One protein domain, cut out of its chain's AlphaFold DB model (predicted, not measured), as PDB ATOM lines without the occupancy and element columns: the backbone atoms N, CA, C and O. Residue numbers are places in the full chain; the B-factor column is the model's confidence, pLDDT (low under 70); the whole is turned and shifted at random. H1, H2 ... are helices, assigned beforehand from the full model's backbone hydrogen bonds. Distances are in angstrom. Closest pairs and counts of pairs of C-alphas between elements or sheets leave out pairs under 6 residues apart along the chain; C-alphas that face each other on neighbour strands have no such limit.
ATOM      1  N   ARG A   2     411.908 331.784 314.876       84.00
ATOM      2  CA  ARG A   2     410.805 331.181 314.089       84.00
ATOM      3  C   ARG A   2     411.188 330.741 312.667       84.00
ATOM      4  O   ARG A   2     410.869 329.627 312.286       84.00
ATOM      5  N   LEU A   3     411.923 331.575 311.926       90.25
ATOM      6  CA  LEU A   3     412.421 331.234 310.582       90.25
ATOM      7  C   LEU A   3     413.369 330.031 310.587       90.25
ATOM      8  O   LEU A   3     413.262 329.166 309.734       90.25
ATOM      9  N   LEU A   4     414.261 329.964 311.576       93.38
ATOM     10  CA  LEU A   4     415.221 328.872 311.728       93.38
ATOM     11  C   LEU A   4     414.511 327.552 312.034       93.38
ATOM     12  O   LEU A   4     414.810 326.544 311.411       93.38
ATOM     13  N   VAL A   5     413.528 327.579 312.939       94.44
ATOM     14  CA  VAL A   5     412.699 326.408 313.255       94.44
ATOM     15  C   VAL A   5     411.885 325.982 312.036       94.44
ATOM     16  O   VAL A   5     411.889 324.810 311.701       94.44
ATOM     17  N   SER A   6     411.253 326.923 311.327       93.56
ATOM     18  CA  SER A   6     410.484 326.616 310.116       93.56
ATOM     19  C   SER A   6     411.356 326.004 309.021       93.56
ATOM     20  O   SER A   6     410.947 325.036 308.390       93.56
ATOM     21  N   LEU A   7     412.553 326.551 308.798       96.06
ATOM     22  CA  LEU A   7     413.491 326.038 307.803       96.06
ATOM     23  C   LEU A   7     414.000 324.646 308.191       96.06
ATOM     24  O   LEU A   7     414.044 323.758 307.345       96.06
ATOM     25  N   LEU A   8     414.309 324.435 309.472       95.12
ATOM     26  CA  LEU A   8     414.685 323.126 309.995       95.12
ATOM     27  C   LEU A   8     413.547 322.110 309.809       95.12
ATOM     28  O   LEU A   8     413.793 321.015 309.320       95.12
ATOM     29  N   SER A   9     412.305 322.477 310.137       94.25
ATOM     30  CA  SER A   9     411.132 321.609 309.977       94.25
ATOM     31  C   SER A   9     410.885 321.225 308.520       94.25
ATOM     32  O   SER A   9     410.636 320.057 308.246       94.25
ATOM     33  N   VAL A  10     410.990 322.178 307.589       95.12
ATOM     34  CA  VAL A  10     410.851 321.898 306.149       95.12
ATOM     35  C   VAL A  10     411.951 320.952 305.675       95.12
ATOM     36  O   VAL A  10     411.668 320.001 304.955       95.12
ATOM     37  N   LEU A  11     413.192 321.169 306.116       94.81
ATOM     38  CA  LEU A  11     414.311 320.300 305.763       94.81
ATOM     39  C   LEU A  11     414.122 318.874 306.310       94.81
ATOM     40  O   LEU A  11     414.345 317.907 305.590       94.81
ATOM     41  N   LEU A  12     413.671 318.744 307.560       93.62
ATOM     42  CA  LEU A  12     413.349 317.462 308.197       93.62
ATOM     43  C   LEU A  12     412.234 316.709 307.461       93.62
ATOM     44  O   LEU A  12     412.367 315.509 307.245       93.62
ATOM     45  N   LEU A  13     411.166 317.407 307.065       91.00
ATOM     46  CA  LEU A  13     410.073 316.822 306.281       91.00
ATOM     47  C   LEU A  13     410.577 316.307 304.933       91.00
ATOM     48  O   LEU A  13     410.274 315.184 304.554       91.00
ATOM     49  N   LEU A  14     411.419 317.092 304.262       91.38
ATOM     50  CA  LEU A  14     411.982 316.722 302.971       91.38
ATOM     51  C   LEU A  14     412.833 315.446 303.084       91.38
ATOM     52  O   LEU A  14     412.641 314.514 302.312       91.38
ATOM     53  N   PHE A  15     413.707 315.337 304.090       89.19
ATOM     54  CA  PHE A  15     414.472 314.105 304.323       89.19
ATOM     55  C   PHE A  15     413.600 312.902 304.693       89.19
ATOM     56  O   PHE A  15     413.908 311.786 304.275       89.19
ATOM     57  N   ALA A  16     412.528 313.111 305.460       83.94
ATOM     58  CA  ALA A  16     411.589 312.046 305.792       83.94
ATOM     59  C   ALA A  16     410.884 311.504 304.537       83.94
ATOM     60  O   ALA A  16     410.775 310.288 304.385       83.94
ATOM     61  N   ASP A  17     410.487 312.383 303.614       80.38
ATOM     62  CA  ASP A  17     409.873 311.994 302.341       80.38
ATOM     63  C   ASP A  17     410.848 311.225 301.440       80.38
ATOM     64  O   ASP A  17     410.468 310.217 300.848       80.38
ATOM     65  N   PHE A  18     412.118 311.639 301.375       83.75
ATOM     66  CA  PHE A  18     413.143 310.900 300.625       83.75
ATOM     67  C   PHE A  18     413.396 309.511 301.210       83.75
ATOM     68  O   PHE A  18     413.381 308.528 300.473       83.75
ATOM     69  N   ALA A  19     413.574 309.423 302.531       81.88
ATOM     70  CA  ALA A  19     413.760 308.145 303.208       81.88
ATOM     71  C   ALA A  19     412.553 307.222 302.996       81.88
ATOM     72  O   ALA A  19     412.728 306.031 302.793       81.88
ATOM     73  N   SER A  20     411.342 307.783 303.006       78.81
ATOM     74  CA  SER A  20     410.089 307.088 302.719       78.81
ATOM     75  C   SER A  20     410.024 306.583 301.269       78.81
ATOM     76  O   SER A  20     409.658 305.433 301.036       78.81
ATOM     77  N   ALA A  21     410.413 307.406 300.292       76.69
ATOM     78  CA  ALA A  21     410.375 307.051 298.873       76.69
ATOM     79  C   ALA A  21     411.413 305.984 298.490       76.69
ATOM     80  O   ALA A  21     411.104 305.082 297.717       76.69
ATOM     81  N   GLU A  22     412.624 306.064 299.045       80.31
ATOM     82  CA  GLU A  22     413.677 305.059 298.836       80.31
ATOM     83  C   GLU A  22     413.441 303.787 299.664       80.31
ATOM     84  O   GLU A  22     414.078 302.761 299.436       80.31
ATOM     85  N   HIS A  23     412.490 303.817 300.602       77.19
ATOM     86  CA  HIS A  23     412.113 302.653 301.385       77.19
ATOM     87  C   HIS A  23     411.309 301.663 300.545       77.19
ATOM     88  O   HIS A  23     410.091 301.560 300.650       77.19
ATOM     89  N   HIS A  24     411.990 300.955 299.657       71.62
ATOM     90  CA  HIS A  24     411.449 299.817 298.938       71.62
ATOM     91  C   HIS A  24     412.266 298.599 299.339       71.62
ATOM     92  O   HIS A  24     413.457 298.503 299.055       71.62
ATOM     93  N   HIS A  25     411.608 297.671 300.022       72.69
ATOM     94  CA  HIS A  25     412.112 296.315 300.118       72.69
ATOM     95  C   HIS A  25     411.798 295.621 298.790       72.69
ATOM     96  O   HIS A  25     410.654 295.644 298.334       72.69
ATOM     97  N   GLU A  26     412.808 295.027 298.155       66.88
ATOM     98  CA  GLU A  26     412.659 294.324 296.868       66.88
ATOM     99  C   GLU A  26     411.664 293.147 296.962       66.88
ATOM    100  O   GLU A  26     411.065 292.728 295.970       66.88
ATOM    101  N   ASP A  27     411.411 292.690 298.185       70.62
ATOM    102  CA  ASP A  27     410.653 291.491 298.527       70.62
ATOM    103  C   ASP A  27     409.131 291.719 298.502       70.62
ATOM    104  O   ASP A  27     408.366 290.759 298.515       70.62
ATOM    105  N   HIS A  28     408.674 292.981 298.456       65.44
ATOM    106  CA  HIS A  28     407.258 293.388 298.544       65.44
ATOM    107  C   HIS A  28     406.516 292.865 299.796       65.44
ATOM    108  O   HIS A  28     405.292 292.977 299.892       65.44
ATOM    109  N   GLU A  29     407.242 292.320 300.775       69.31
ATOM    110  CA  GLU A  29     406.705 291.827 302.040       69.31
ATOM    111  C   GLU A  29     406.788 292.895 303.141       69.31
ATOM    112  O   GLU A  29     407.639 293.786 303.138       69.31
ATOM    113  N   LEU A  30     405.881 292.810 304.119       68.94
ATOM    114  CA  LEU A  30     405.890 293.704 305.274       68.94
ATOM    115  C   LEU A  30     406.892 293.207 306.321       68.94
ATOM    116  O   LEU A  30     406.644 292.220 307.015       68.94
ATOM    117  N   HIS A  31     407.973 293.957 306.522       74.31
ATOM    118  CA  HIS A  31     408.931 293.676 307.587       74.31
ATOM    119  C   HIS A  31     408.463 294.318 308.900       74.31
ATOM    120  O   HIS A  31     408.559 295.530 309.087       74.31
ATOM    121  N   ILE A  32     407.977 293.495 309.834       70.19
ATOM    122  CA  ILE A  32     407.466 293.935 311.149       70.19
ATOM    123  C   ILE A  32     408.574 294.579 312.003       70.19
ATOM    124  O   ILE A  32     408.295 295.421 312.852       70.19
ATOM    125  N   ASP A  33     409.833 294.230 311.748       73.06
ATOM    126  CA  ASP A  33     410.989 294.816 312.435       73.06
ATOM    127  C   ASP A  33     411.445 296.146 311.815       73.06
ATOM    128  O   ASP A  33     412.280 296.852 312.384       73.06
ATOM    129  N   CYS A  34     410.893 296.519 310.658       76.44
ATOM    130  CA  CYS A  34     411.225 297.761 309.987       76.44
ATOM    131  C   CYS A  34     410.255 298.880 310.389       76.44
ATOM    132  O   CYS A  34     409.063 298.861 310.079       76.44
ATOM    133  N   SER A  35     410.781 299.905 311.060       74.38
ATOM    134  CA  SER A  35     409.988 301.038 311.545       74.38
ATOM    135  C   SER A  35     409.336 301.848 310.421       74.38
ATOM    136  O   SER A  35     408.235 302.357 310.616       74.38
ATOM    137  N   LEU A  36     409.976 301.946 309.251       76.12
ATOM    138  CA  LEU A  36     409.423 302.642 308.086       76.12
ATOM    139  C   LEU A  36     408.262 301.853 307.467       76.12
ATOM    140  O   LEU A  36     407.195 302.433 307.272       76.12
ATOM    141  N   CYS A  37     408.414 300.535 307.291       74.12
ATOM    142  CA  CYS A  37     407.334 299.638 306.866       74.12
ATOM    143  C   CYS A  37     406.098 299.758 307.768       74.12
ATOM    144  O   CYS A  37     404.984 299.867 307.269       74.12
ATOM    145  N   ILE A  38     406.281 299.773 309.095       74.00
ATOM    146  CA  ILE A  38     405.168 299.890 310.054       74.00
ATOM    147  C   ILE A  38     404.406 301.213 309.883       74.00
ATOM    148  O   ILE A  38     403.181 301.229 309.964       74.00
ATOM    149  N   ILE A  39     405.120 302.323 309.674       72.88
ATOM    150  CA  ILE A  39     404.522 303.661 309.551       72.88
ATOM    151  C   ILE A  39     403.827 303.837 308.195       72.88
ATOM    152  O   ILE A  39     402.765 304.454 308.127       72.88
ATOM    153  N   GLN A  40     404.415 303.299 307.125       69.94
ATOM    154  CA  GLN A  40     403.872 303.369 305.767       69.94
ATOM    155  C   GLN A  40     402.776 302.341 305.489       69.94
ATOM    156  O   GLN A  40     402.111 302.441 304.458       69.94
ATOM    157  N   HIS A  41     402.585 301.349 306.364       67.88
ATOM    158  CA  HIS A  41     401.595 300.301 306.155       67.88
ATOM    159  C   HIS A  41     400.173 300.880 306.115       67.88
ATOM    160  O   HIS A  41     399.512 301.062 307.138       67.88
TER     161      HIS A  41
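Overview. This is residues 2 to 41 of the 88 residues of an uncharacterized protein of Hydrogenobacter sp. T-8 (UniProt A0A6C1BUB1). Picture one long helix, H1, with a hook at its far end: a loop runs on past the helix, turns at about Asp 27 and folds back, bringing the short helix H2 crosswise beside the last turns of H1. Residues 2 to 15 of H1 stick out free as a long arm, and this arm makes much of the length. The printed part has 40 residues with two named helices, H1 then H2, and no named strand; the class is all helix. The whole is only just extended, close to loose, with a radius of gyration of the C-alphas of 13.5 A, and spans 42 by 15 by 12 A.

Arrangement. Begin with H1, residues 2 to 22, and look near its end at Ser 20. There H2, residues 35 to 40, is close but not clearly touching: the closest C-alphas of the two helices, those of Ser 20 and Leu 36, are 7.0 A apart. Their lines are about perpendicular, at 90 degrees, and their centres are 17.7 A apart. In H1 and H2 every O i to N i+4 pair is within hydrogen-bond range.

Along the chain. Find C-alpha 2 at (410.805, 331.181, 314.089); from there H1 runs 30.4 A to C-alpha 22 at (413.677, 305.059, 298.836). H2 begins at C-alpha 35 and ends at C-alpha 40, at (403.872, 303.369, 305.767).

Size, cuts and confidence. The C-alphas of Arg 2 and Asp 27 are the two farthest apart, at 42.6 A. The printed part has no cut, and residues 23 to 34 form a long link from H1 to H2. The mean pLDDT of the printed part is 80.7; look for values under 70 at residue 26, residues 28 to 30 and residues 40 to 41.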